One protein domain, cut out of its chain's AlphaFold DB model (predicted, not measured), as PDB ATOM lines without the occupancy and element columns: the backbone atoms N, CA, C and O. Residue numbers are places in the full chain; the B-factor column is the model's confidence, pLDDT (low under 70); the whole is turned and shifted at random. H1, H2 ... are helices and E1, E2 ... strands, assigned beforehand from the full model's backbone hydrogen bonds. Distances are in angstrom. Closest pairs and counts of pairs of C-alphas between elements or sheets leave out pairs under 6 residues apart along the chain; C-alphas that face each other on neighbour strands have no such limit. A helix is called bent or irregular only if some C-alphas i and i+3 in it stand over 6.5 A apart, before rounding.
ATOM      1  N   ASP A 269      13.528  57.217 -60.259       92.94
ATOM      2  CA  ASP A 269      14.662  56.803 -61.071       92.94
ATOM      3  C   ASP A 269      15.937  56.776 -60.220       92.94
ATOM      4  O   ASP A 269      16.134  57.602 -59.321       92.94
ATOM      5  N   MET A 270      16.801  55.801 -60.492       90.44
ATOM      6  CA  MET A 270      18.100  55.703 -59.838       90.44
ATOM      7  C   MET A 270      19.021  56.795 -60.379       90.44
ATOM      8  O   MET A 270      19.092  57.022 -61.583       90.44
ATOM      9  N   THR A 271      19.732  57.484 -59.491       90.81
ATOM     10  CA  THR A 271      20.648  58.551 -59.896       90.81
ATOM     11  C   THR A 271      21.977  57.975 -60.386       90.81
ATOM     12  O   THR A 271      22.449  56.961 -59.870       90.81
ATOM     13  N   ASN A 272      22.635  58.675 -61.316       88.62
ATOM     14  CA  ASN A 272      23.982  58.311 -61.778       88.62
ATOM     15  C   ASN A 272      25.011  58.309 -60.638       88.62
ATOM     16  O   ASN A 272      25.957  57.529 -60.636       88.62
ATOM     17  N   GLU A 273      24.828  59.158 -59.624       88.94
ATOM     18  CA  GLU A 273      25.665  59.137 -58.421       88.94
ATOM     19  C   GLU A 273      25.529  57.808 -57.663       88.94
ATOM     20  O   GLU A 273      26.525  57.229 -57.237       88.94
ATOM     21  N   MET A 274      24.307  57.284 -57.529       86.38
ATOM     22  CA  MET A 274      24.069  56.012 -56.851       86.38
ATOM     23  C   MET A 274      24.627  54.829 -57.649       86.38
ATOM     24  O   MET A 274      25.193  53.916 -57.049       86.38
ATOM     25  N   SER A 275      24.511  54.826 -58.979       92.19
ATOM     26  CA  SER A 275      25.032  53.736 -59.813       92.19
ATOM     27  C   SER A 275      26.557  53.776 -59.972       92.19
ATOM     28  O   SER A 275      27.202  52.733 -59.881       92.19
ATOM     29  N   SER A 276      27.159  54.960 -60.102       92.69
ATOM     30  CA  SER A 276      28.605  55.122 -60.344       92.69
ATOM     31  C   SER A 276      29.501  54.684 -59.182       92.69
ATOM     32  O   SER A 276      30.661  54.323 -59.402       92.69
ATOM     33  N   LYS A 277      28.980  54.628 -57.948       94.38
ATOM     34  CA  LYS A 277      29.694  54.045 -56.796       94.38
ATOM     35  C   LYS A 277      30.135  52.596 -57.040       94.38
ATOM     36  O   LYS A 277      31.094  52.149 -56.416       94.38
ATOM     37  N   ILE A 278      29.512  51.874 -57.977       94.38
ATOM     38  CA  ILE A 278      29.904  50.504 -58.325       94.38
ATOM     39  C   ILE A 278      31.344  50.416 -58.851       94.38
ATOM     40  O   ILE A 278      32.007  49.406 -58.632       94.38
ATOM     41  N   HIS A 279      31.862  51.482 -59.473       93.06
ATOM     42  CA  HIS A 279      33.248  51.548 -59.961       93.06
ATOM     43  C   HIS A 279      34.277  51.640 -58.832       93.06
ATOM     44  O   HIS A 279      35.462  51.405 -59.058       93.06
ATOM     45  N   GLN A 280      33.834  51.992 -57.623       95.44
ATOM     46  CA  GLN A 280      34.672  52.067 -56.427       95.44
ATOM     47  C   GLN A 280      34.718  50.731 -55.680       95.44
ATOM     48  O   GLN A 280      35.554  50.550 -54.795       95.44
ATOM     49  N   LEU A 281      33.848  49.778 -56.039       95.75
ATOM     50  CA  LEU A 281      33.897  48.437 -55.477       95.75
ATOM     51  C   LEU A 281      35.193  47.744 -55.882       95.75
ATOM     52  O   LEU A 281      35.636  47.817 -57.029       95.75
ATOM     53  N   ARG A 282      35.765  47.001 -54.936       96.62
ATOM     54  CA  ARG A 282      36.996  46.242 -55.129       96.62
ATOM     55  C   ARG A 282      36.695  44.742 -55.133       96.62
ATOM     56  O   ARG A 282      36.601  44.136 -54.067       96.62
ATOM     57  N   PRO A 283      36.557  44.101 -56.308       96.12
ATOM     58  CA  PRO A 283      36.505  42.649 -56.392       96.12
ATOM     59  C   PRO A 283      37.793  42.040 -55.842       96.12
ATOM     60  O   PRO A 283      38.897  42.456 -56.202       96.12
ATOM     61  N   VAL A 284      37.657  41.032 -54.987       97.19
ATOM     62  CA  VAL A 284      38.786  40.334 -54.370       97.19
ATOM     63  C   VAL A 284      38.724  38.840 -54.652       97.19
ATOM     64  O   VAL A 284      37.654  38.265 -54.851       97.19
ATOM     65  N   THR A 285      39.893  38.200 -54.647       97.19
ATOM     66  CA  THR A 285      40.011  36.745 -54.512       97.19
ATOM     67  C   THR A 285      40.499  36.439 -53.101       97.19
ATOM     68  O   THR A 285      41.468  37.050 -52.654       97.19
ATOM     69  N   TYR A 286      39.833  35.531 -52.394       95.12
ATOM     70  CA  TYR A 286      40.105  35.242 -50.991       95.12
ATOM     71  C   TYR A 286      40.007  33.749 -50.666       95.12
ATOM     72  O   TYR A 286      39.325  32.974 -51.340       95.12
ATOM     73  N   ASP A 287      40.671  33.365 -49.580       95.88
ATOM     74  CA  ASP A 287      40.549  32.048 -48.965       95.88
ATOM     75  C   ASP A 287      39.680  32.165 -47.715       95.88
ATOM     76  O   ASP A 287      39.890  33.049 -46.883       95.88
ATOM     77  N   LYS A 288      38.714  31.259 -47.547       92.69
ATOM     78  CA  LYS A 288      38.010  31.150 -46.264       92.69
ATOM     79  C   LYS A 288      38.968  30.605 -45.204       92.69
ATOM     80  O   LYS A 288      39.668  29.629 -45.468       92.69
ATOM     81  N   ILE A 289      38.933  31.180 -43.996       92.75
ATOM     82  CA  ILE A 289      39.712  30.701 -42.834       92.75
ATOM     83  C   ILE A 289      39.458  29.202 -42.611       92.75
ATOM     84  O   ILE A 289      40.393  28.427 -42.416       92.75
ATOM     85  N   SER A 290      38.195  28.786 -42.723       91.12
ATOM     86  CA  SER A 290      37.788  27.387 -42.802       91.12
ATOM     87  C   SER A 290      37.012  27.136 -44.098       91.12
ATOM     88  O   SER A 290      35.861  27.542 -44.267       91.12
ATOM     89  N   GLY A 291      37.646  26.459 -45.058       90.31
ATOM     90  CA  GLY A 291      36.955  25.936 -46.235       90.31
ATOM     91  C   GLY A 291      37.691  26.134 -47.554       90.31
ATOM     92  O   GLY A 291      38.901  25.941 -47.657       90.31
ATOM     93  N   LYS A 292      36.914  26.433 -48.600       89.06
ATOM     94  CA  LYS A 292      37.409  26.533 -49.975       89.06
ATOM     95  C   LYS A 292      38.324  27.747 -50.146       89.06
ATOM     96  O   LYS A 292      38.043  28.832 -49.641       89.06
ATOM     97  N   LYS A 293      39.386  27.524 -50.917       94.69
ATOM     98  CA  LYS A 293      40.364  28.526 -51.339       94.69
ATOM     99  C   LYS A 293      39.979  29.157 -52.678       94.69
ATOM    100  O   LYS A 293      39.203  28.557 -53.426       94.69
ATOM    101  N   ASN A 294      40.558  30.314 -52.983       93.75
ATOM    102  CA  ASN A 294      40.437  31.059 -54.236       93.75
ATOM    103  C   ASN A 294      38.989  31.391 -54.624       93.75
ATOM    104  O   ASN A 294      38.570  31.191 -55.764       93.75
ATOM    105  N   GLN A 295      38.201  31.867 -53.665       94.88
ATOM    106  CA  GLN A 295      36.849  32.356 -53.921       94.88
ATOM    107  C   GLN A 295      36.894  33.800 -54.412       94.88
ATOM    108  O   GLN A 295      37.725  34.572 -53.956       94.88
ATOM    109  N   ILE A 296      35.996  34.170 -55.324       96.06
ATOM    110  CA  ILE A 296      35.853  35.547 -55.809       96.06
ATOM    111  C   ILE A 296      34.659  36.179 -55.102       96.06
ATOM    112  O   ILE A 296      33.604  35.550 -54.995       96.06
ATOM    113  N   GLY A 297      34.811  37.414 -54.636       95.19
ATOM    114  CA  GLY A 297      33.726  38.142 -53.993       95.19
ATOM    115  C   GLY A 297      34.076  39.589 -53.686       95.19
ATOM    116  O   GLY A 297      35.019  40.155 -54.239       95.19
ATOM    117  N   LEU A 298      33.281  40.171 -52.801       96.75
ATOM    118  CA  LEU A 298      33.438  41.512 -52.254       96.75
ATOM    119  C   LEU A 298      33.545  41.423 -50.727       96.75
ATOM    120  O   LEU A 298      33.092  40.445 -50.127       96.75
ATOM    121  N   ILE A 299      34.129  42.446 -50.108       96.19
ATOM    122  CA  ILE A 299      34.255  42.562 -48.650       96.19
ATOM    123  C   ILE A 299      33.076  43.386 -48.126       96.19
ATOM    124  O   ILE A 299      32.804  44.466 -48.647       96.19
ATOM    125  N   ALA A 300      32.344  42.868 -47.136       96.50
ATOM    126  CA  ALA A 300      31.095  43.476 -46.670       96.50
ATOM    127  C   ALA A 300      31.319  44.867 -46.062       96.50
ATOM    128  O   ALA A 300      30.527  45.772 -46.304       96.50
ATOM    129  N   GLU A 301      32.418  45.045 -45.339       95.44
ATOM    130  CA  GLU A 301      32.840  46.305 -44.733       95.44
ATOM    131  C   GLU A 301      33.158  47.370 -45.795       95.44
ATOM    132  O   GLU A 301      32.714  48.503 -45.672       95.44
ATOM    133  N   GLU A 302      33.833  47.000 -46.889       96.31
ATOM    134  CA  GLU A 302      34.119  47.928 -47.998       96.31
ATOM    135  C   GLU A 302      32.842  48.301 -48.764       96.31
ATOM    136  O   GLU A 302      32.666  49.435 -49.207       96.31
ATOM    137  N   VAL A 303      31.917  47.348 -48.919       96.31
ATOM    138  CA  VAL A 303      30.622  47.612 -49.560       96.31
ATOM    139  C   VAL A 303      29.735  48.482 -48.671       96.31
ATOM    140  O   VAL A 303      29.008  49.314 -49.204       96.31
ATOM    141  N   TYR A 304      29.795  48.330 -47.348       95.69
ATOM    142  CA  TYR A 304      29.011  49.116 -46.391       95.69
ATOM    143  C   TYR A 304      29.255  50.625 -46.525       95.69
ATOM    144  O   TYR A 304      28.301  51.398 -46.488       95.69
ATOM    145  N   GLU A 305      30.504  51.035 -46.752       94.69
ATOM    146  CA  GLU A 305      30.867  52.448 -46.931       94.69
ATOM    147  C   GLU A 305      30.208  53.080 -48.172       94.69
ATOM    148  O   GLU A 305      29.935  54.282 -48.202       94.69
ATOM    149  N   LEU A 306      29.919  52.273 -49.197       95.00
ATOM    150  CA  LEU A 306      29.380  52.733 -50.481       95.00
ATOM    151  C   LEU A 306      27.861  52.526 -50.596       95.00
ATOM    152  O   LEU A 306      27.149  53.436 -51.042       95.00
ATOM    153  N   TYR A 307      27.390  51.348 -50.177       94.81
ATOM    154  CA  TYR A 307      26.021  50.831 -50.285       94.81
ATOM    155  C   TYR A 307      25.572  50.144 -48.979       94.81
ATOM    156  O   TYR A 307      25.428  48.912 -48.930       94.81
ATOM    157  N   PRO A 308      25.321  50.905 -47.900       93.44
ATOM    158  CA  PRO A 308      24.906  50.339 -46.616       93.44
ATOM    159  C   PRO A 308      23.598  49.532 -46.705       93.44
ATOM    160  O   PRO A 308      23.393  48.577 -45.956       93.44
ATOM    161  N   GLU A 309      22.720  49.852 -47.655       91.69
ATOM    162  CA  GLU A 309      21.445  49.173 -47.904       91.69
ATOM    163  C   GLU A 309      21.584  47.782 -48.558       91.69
ATOM    164  O   GLU A 309      20.601  47.030 -48.672       91.69
ATOM    165  N   PHE A 310      22.793  47.414 -49.000       94.12
ATOM    166  CA  PHE A 310      23.090  46.091 -49.564       94.12
ATOM    167  C   PHE A 310      23.634  45.114 -48.521       94.12
ATOM    168  O   PHE A 310      23.790  43.930 -48.829       94.12
ATOM    169  N   ILE A 311      23.878  45.582 -47.299       95.12
ATOM    170  CA  ILE A 311      24.506  44.807 -46.235       95.12
ATOM    171  C   ILE A 311      23.467  44.154 -45.331       95.12
ATOM    172  O   ILE A 311      22.450  44.740 -44.965       95.12
ATOM    173  N   SER A 312      23.751  42.909 -44.961       92.06
ATOM    174  CA  SER A 312      23.145  42.223 -43.825       92.06
ATOM    175  C   SER A 312      24.159  42.190 -42.688       92.06
ATOM    176  O   SER A 312      25.329  41.871 -42.905       92.06
ATOM    177  N   TYR A 313      23.707  42.560 -41.494       93.75
ATOM    178  CA  TYR A 313      24.556  42.692 -40.315       93.75
ATOM    179  C   TYR A 313      24.597  41.400 -39.520       93.75
ATOM    180  O   TYR A 313      23.612  40.657 -39.468       93.75
ATOM    181  N   LYS A 314      25.727  41.197 -38.848       93.06
ATOM    182  CA  LYS A 314      25.926  40.068 -37.957       93.06
ATOM    183  C   LYS A 314      24.896  40.088 -36.837       93.06
ATOM    184  O   LYS A 314      24.634  41.125 -36.226       93.06
ATOM    185  N   ARG A 315      24.341  38.920 -36.542       90.56
ATOM    186  CA  ARG A 315      23.474  38.696 -35.386       90.56
ATOM    187  C   ARG A 315      24.298  38.121 -34.236       90.56
ATOM    188  O   ARG A 315      25.176  37.292 -34.458       90.56
ATOM    189  N   GLU A 316      24.011  38.555 -33.018       91.69
ATOM    190  CA  GLU A 316      24.519  37.931 -31.800       91.69
ATOM    191  C   GLU A 316      23.369  37.339 -30.983       91.69
ATOM    192  O   GLU A 316      22.239  37.841 -30.993       91.69
ATOM    193  N   GLU A 317      23.678  36.234 -30.316       91.12
ATOM    194  CA  GLU A 317      22.779  35.519 -29.422       91.12
ATOM    195  C   GLU A 317      22.943  36.074 -28.018       91.12
ATOM    196  O   GLU A 317      24.063  36.167 -27.505       91.12
ATOM    197  N   ILE A 318      21.830  36.427 -27.392       89.69
ATOM    198  CA  ILE A 318      21.817  36.817 -25.993       89.69
ATOM    199  C   ILE A 318      21.353  35.621 -25.195       89.69
ATOM    200  O   ILE A 318      20.241  35.118 -25.359       89.69
ATOM    201  N   TRP A 319      22.268  35.158 -24.358       90.44
ATOM    202  CA  TRP A 319      22.050  34.050 -23.458       90.44
ATOM    203  C   TRP A 319      21.449  34.585 -22.169       90.44
ATOM    204  O   TRP A 319      21.917  35.579 -21.608       90.44
ATOM    205  N   GLY A 320      20.395  33.926 -21.723       89.25
ATOM    206  CA  GLY A 320      19.742  34.210 -20.464       89.25
ATOM    207  C   GLY A 320      19.182  32.936 -19.862       89.25
ATOM    208  O   GLY A 320      19.376  31.835 -20.376       89.25
ATOM    209  N   GLU A 321      18.491  33.100 -18.746       91.62
ATOM    210  CA  GLU A 321      17.842  31.999 -18.056       91.62
ATOM    211  C   GLU A 321      16.446  31.767 -18.644       91.62
ATOM    212  O   GLU A 321      15.617  32.679 -18.703       91.62
ATOM    213  N   CYS A 322      16.202  30.544 -19.103       83.69
ATOM    214  CA  CYS A 322      14.934  30.107 -19.666       83.69
ATOM    215  C   CYS A 322      14.341  29.045 -18.746       83.69
ATOM    216  O   CYS A 322      14.931  27.980 -18.577       83.69
ATOM    217  N   CYS A 323      13.185  29.337 -18.154       83.38
ATOM    218  CA  CYS A 323      12.519  28.438 -17.215       83.38
ATOM    219  C   CYS A 323      11.297  27.796 -17.869       83.38
ATOM    220  O   CYS A 323      10.408  28.508 -18.342       83.38
ATOM    221  N   LEU A 324      11.246  26.462 -17.888       77.25
ATOM    222  CA  LEU A 324      10.067  25.710 -18.341       77.25
ATOM    223  C   LEU A 324       9.065  25.497 -17.199       77.25
ATOM    224  O   LEU A 324       7.865  25.389 -17.441       77.25
ATOM    225  N   ALA A 325       9.551  25.484 -15.957       83.75
ATOM    226  CA  ALA A 325       8.759  25.438 -14.736       83.75
ATOM    227  C   ALA A 325       9.485  26.194 -13.607       83.75
ATOM    228  O   ALA A 325      10.691  26.442 -13.715       83.75
ATOM    229  N   PRO A 326       8.790  26.562 -12.514       77.06
ATOM    230  CA  PRO A 326       9.464  26.975 -11.287       77.06
ATOM    231  C   PRO A 326      10.473  25.891 -10.877       77.06
ATOM    232  O   PRO A 326      10.096  24.729 -10.763       77.06
ATOM    233  N   ASP A 327      11.737  26.280 -10.702       84.38
ATOM    234  CA  ASP A 327      12.896  25.422 -10.391       84.38
ATOM    235  C   ASP A 327      13.465  24.553 -11.541       84.38
ATOM    236  O   ASP A 327      14.424  23.816 -11.310       84.38
ATOM    237  N   ASP A 328      12.966  24.673 -12.780       86.62
ATOM    238  CA  ASP A 328      13.537  24.015 -13.976       86.62
ATOM    239  C   ASP A 328      13.978  25.055 -15.018       86.62
ATOM    240  O   ASP A 328      13.282  25.341 -16.002       86.62
ATOM    241  N   CYS A 329      15.128  25.675 -14.744       89.06
ATOM    242  CA  CYS A 329      15.725  26.717 -15.568       89.06
ATOM    243  C   CYS A 329      17.068  26.265 -16.154       89.06
ATOM    244  O   CYS A 329      17.875  25.619 -15.483       89.06
ATOM    245  N   TYR A 330      17.331  26.640 -17.405       88.50
ATOM    246  CA  TYR A 330      18.610  26.409 -18.075       88.50
ATOM    247  C   TYR A 330      19.039  27.638 -18.879       88.50
ATOM    248  O   TYR A 330      18.220  28.479 -19.251       88.50
ATOM    249  N   GLU A 331      20.340  27.745 -19.156       90.25
ATOM    250  CA  GLU A 331      20.861  28.787 -20.040       90.25
ATOM    251  C   GLU A 331      20.419  28.514 -21.478       90.25
ATOM    252  O   GLU A 331      20.733  27.472 -22.063       90.25
ATOM    253  N   CYS A 332      19.680  29.455 -22.054       84.69
ATOM    254  CA  CYS A 332      19.224  29.377 -23.432       84.69
ATOM    255  C   CYS A 332      19.264  30.754 -24.106       84.69
ATOM    256  O   CYS A 332      19.426  31.785 -23.452       84.69
ATOM    257  N   VAL A 333      19.148  30.775 -25.436       86.06
ATOM    258  CA  VAL A 333      19.073  32.026 -26.199       86.06
ATOM    259  C   VAL A 333      17.700  32.652 -25.975       86.06
ATOM    260  O   VAL A 333      16.689  32.131 -26.451       86.06
ATOM    261  N   THR A 334      17.663  33.767 -25.253       86.12
ATOM    262  CA  THR A 334      16.425  34.488 -24.927       86.12
ATOM    263  C   THR A 334      16.057  35.496 -26.005       86.12
ATOM    264  O   THR A 334      14.878  35.711 -26.286       86.12
ATOM    265  N   GLU A 335      17.057  36.095 -26.647       84.88
ATOM    266  CA  GLU A 335      16.855  37.051 -27.726       84.88
ATOM    267  C   GLU A 335      18.019  37.044 -28.719       84.88
ATOM    268  O   GLU A 335      19.128  36.577 -28.452       84.88
ATOM    269  N   TYR A 336      17.751  37.614 -29.888       85.69
ATOM    270  CA  TYR A 336      18.765  37.910 -30.882       85.69
ATOM    271  C   TYR A 336      18.828  39.415 -31.091       85.69
ATOM    272  O   TYR A 336      17.796  40.058 -31.300       85.69
ATOM    273  N   ARG A 337      20.039  39.970 -31.127       87.56
ATOM    274  CA  ARG A 337      20.258  41.381 -31.472       87.56
ATOM    275  C   ARG A 337      21.315  41.515 -32.560       87.56
ATOM    276  O   ARG A 337      22.026  40.563 -32.879       87.56
ATOM    277  N   LEU A 338      21.387  42.687 -33.183       90.81
ATOM    278  CA  LEU A 338      22.454  42.963 -34.139       90.81
ATOM    279  C   LEU A 338      23.754  43.219 -33.380       90.81
ATOM    280  O   LEU A 338      23.783  44.055 -32.475       90.81
ATOM    281  N   ALA A 339      24.804  42.510 -33.778       92.06
ATOM    282  CA  ALA A 339      26.112  42.612 -33.166       92.06
ATOM    283  C   ALA A 339      26.715  43.991 -33.433       92.06
ATOM    284  O   ALA A 339      26.687  44.498 -34.562       92.06
ATOM    285  N   ARG A 340      27.284  44.576 -32.381       92.25
ATOM    286  CA  ARG A 340      28.030  45.830 -32.452       92.25
ATOM    287  C   ARG A 340      29.503  45.583 -32.201       92.25
ATOM    288  O   ARG A 340      29.864  44.725 -31.398       92.25
ATOM    289  N   ASP A 341      30.345  46.336 -32.889       91.88
ATOM    290  CA  ASP A 341      31.772  46.347 -32.611       91.88
ATOM    291  C   ASP A 341      32.011  46.917 -31.204       91.88
ATOM    292  O   ASP A 341      31.470  47.961 -30.835       91.88
ATOM    293  N   ASN A 342      32.806  46.214 -30.397       88.56
ATOM    294  CA  ASN A 342      33.030  46.571 -28.992       88.56
ATOM    295  C   ASN A 342      33.850  47.859 -28.814       88.56
ATOM    296  O   ASN A 342      33.905  48.397 -27.708       88.56
ATOM    297  N   ILE A 343      34.518  48.326 -29.869       91.25
ATOM    298  CA  ILE A 343      35.359  49.521 -29.869       91.25
ATOM    299  C   ILE A 343      34.580  50.698 -30.458       91.25
ATOM    300  O   ILE A 343      34.556  51.769 -29.854       91.25
ATOM    301  N   THR A 344      33.943  50.519 -31.619       91.44
ATOM    302  CA  THR A 344      33.262  51.617 -32.331       91.44
ATOM    303  C   THR A 344      31.785  51.764 -31.961       91.44
ATOM    304  O   THR A 344      31.224  52.850 -32.096       91.44
ATOM    305  N   GLY A 345      31.136  50.698 -31.481       90.06
ATOM    306  CA  GLY A 345      29.691  50.651 -31.227       90.06
ATOM    307  C   GLY A 345      28.827  50.548 -32.494       90.06
ATOM    308  O   GLY A 345      27.591  50.505 -32.406       90.06
ATOM    309  N   GLU A 346      29.445  50.498 -33.673       92.19
ATOM    310  CA  GLU A 346      28.757  50.376 -34.959       92.19
ATOM    311  C   GLU A 346      28.316  48.936 -35.227       92.19
ATOM    312  O   GLU A 346      28.846  47.989 -34.650       92.19
ATOM    313  N   LEU A 347      27.307  48.765 -36.084       93.06
ATOM    314  CA  LEU A 347      26.837  47.437 -36.478       93.06
ATOM    315  C   LEU A 347      27.892  46.741 -37.336       93.06
ATOM    316  O   LEU A 347      28.427  47.356 -38.251       93.06
ATOM    317  N   ILE A 348      28.130  45.453 -37.088       94.06
ATOM    318  CA  ILE A 348      29.140  44.680 -37.821       94.06
ATOM    319  C   ILE A 348      28.539  44.155 -39.140       94.06
ATOM    320  O   ILE A 348      27.606  43.344 -39.088       94.06
ATOM    321  N   PRO A 349      29.038  44.574 -40.321       95.50
ATOM    322  CA  PRO A 349      28.653  43.994 -41.610       95.50
ATOM    323  C   PRO A 349      29.020  42.505 -41.678       95.50
ATOM    324  O   PRO A 349      30.103  42.122 -41.254       95.50
ATOM    325  N   GLU A 350      28.148  41.651 -42.222       93.56
ATOM    326  CA  GLU A 350      28.429  40.207 -42.333       93.56
ATOM    327  C   GLU A 350      28.297  39.679 -43.760       93.56
ATOM    328  O   GLU A 350      29.125  38.895 -44.221       93.56
ATOM    329  N   THR A 351      27.239  40.063 -44.474       93.19
ATOM    330  CA  THR A 351      26.942  39.514 -45.804       93.19
ATOM    331  C   THR A 351      26.454  40.597 -46.755       93.19
ATOM    332  O   THR A 351      25.790  41.548 -46.352       93.19
ATOM    333  N   ILE A 352      26.761  40.429 -48.042       94.44
ATOM    334  CA  ILE A 352      26.338  41.323 -49.122       94.44
ATOM    335  C   ILE A 352      25.180  40.691 -49.895       94.44
ATOM    336  O   ILE A 352      25.239  39.530 -50.309       94.44
ATOM    337  N   SER A 353      24.144  41.481 -50.170       92.00
ATOM    338  CA  SER A 353      23.063  41.109 -51.078       92.00
ATOM    339  C   SER A 353      23.489  41.315 -52.535       92.00
ATOM    340  O   SER A 353      23.187  42.333 -53.158       92.00
ATOM    341  N   TYR A 354      24.180  40.326 -53.112       91.12
ATOM    342  CA  TYR A 354      24.665  40.395 -54.499       91.12
ATOM    343  C   TYR A 354      23.553  40.632 -55.533       91.12
ATOM    344  O   TYR A 354      23.790  41.278 -56.551       91.12
ATOM    345  N   LYS A 355      22.318  40.189 -55.258       89.50
ATOM    346  CA  LYS A 355      21.148  40.467 -56.109       89.50
ATOM    347  C   LYS A 355      20.901  41.969 -56.285       89.50
ATOM    348  O   LYS A 355      20.519  42.398 -57.371       89.50
ATOM    349  N   LYS A 356      21.139  42.774 -55.244       91.25
ATOM    350  CA  LYS A 356      20.925  44.226 -55.297       91.25
ATOM    351  C   LYS A 356      21.985  44.950 -56.132       91.25
ATOM    352  O   LYS A 356      21.658  45.963 -56.733       91.25
ATOM    353  N   LEU A 357      23.199  44.398 -56.254       91.81
ATOM    354  CA  LEU A 357      24.287  44.969 -57.067       91.81
ATOM    355  C   LEU A 357      24.022  44.919 -58.577       91.81
ATOM    356  O   LEU A 357      24.602  45.692 -59.336       91.81
TER     357      LEU A 357
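Overview. This is residues 269 to 357 of the 397 residues of the protein "Tail fiber domain-containing protein" of archaeon (UniProt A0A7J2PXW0). A long two-stranded hairpin, E4 and E5, reaches out like an arm from a small cluster in which H2 packs on the short strand pair E3 and E6. H1 lies at the end of the model away from the arm's tip, and a second, smaller hairpin, E1 and E2, points off to one side. The printed part has 89 residues, with three named helices and six named strands in the order H1, E1, E2, H2, E3, E4, E5, E6, H3. The strands form three separate antiparallel pairs, E1 with E2, E3 with E6 and E4 with E5, and the class is mixed, helices and strands. The whole is extended, with a radius of gyration of the C-alphas of 18.8 A, and elongated, spanning 61 by 37 by 28 A.

Along the chain. H1, residues 272 to 280, begins at C-alpha 272 (23.982, 58.311, -61.778) and is 13.5 A long; it is neither bent nor irregular, but only just: C-alphas 275 and 278 are 6.0 A apart. E1 is residues 284 to 286 and E2 residues 295 to 297. H2, residues 300 to 306, measures 10.2 A. E3 is residues 311 to 313. E4, residues 315 to 325, measures 28.6 A and ends at C-alpha 325 (8.759, 25.438, -14.736). E5, residues 328 to 338, measures 29.1 A. E6 is residues 349 to 352, and H3, residues 354 to 357, ends at C-alpha 357 (24.287, 44.969, -57.067).

Arrangement. H1 and H2 are close but not clearly touching, with the closest C-alphas, Lys 277 and Leu 306, 6.5 A apart; they run opposite ways at a steep tilt of 39 degrees. H1 and H3 are also close but not clearly touching, at 8.0 A between the C-alphas of Ile 278 and Leu 357. In the hairpin E1 and E2, N 286 and O 295 are within hydrogen-bond range at 2.8 A. The closest C-alphas of H2 and E6 are Ala 300 and Pro 349, 5.6 A apart; those of H2 and E3 are Tyr 304 and Ile 311, at 6.2 A. E3 and E6 are antiparallel, with N 312 and O 351 at 2.8 A. E3 runs on into E4 at 38 degrees, and E4 bends by 52 degrees at residue 320. In the hairpin E4 and E5, N 316 and O 337 are 2.8 A apart and N 324 and O 328 are 3.0 A apart. E5 and E6 are apart. Of O i to N i+4 pairs, H1 has 1 of 5 and H2 1 of 3 within hydrogen-bond range, against 4 of 6 and 3 of 4 for O i to N i+3; H3 is too short for an i+4 pair.

Size, cuts and confidence. The two C-alphas farthest apart, those of Asn 272 and Asp 327, are 62.0 A from each other. The printed part has no cut and no long link. Its mean pLDDT is 91.6, and no printed residue is under 70.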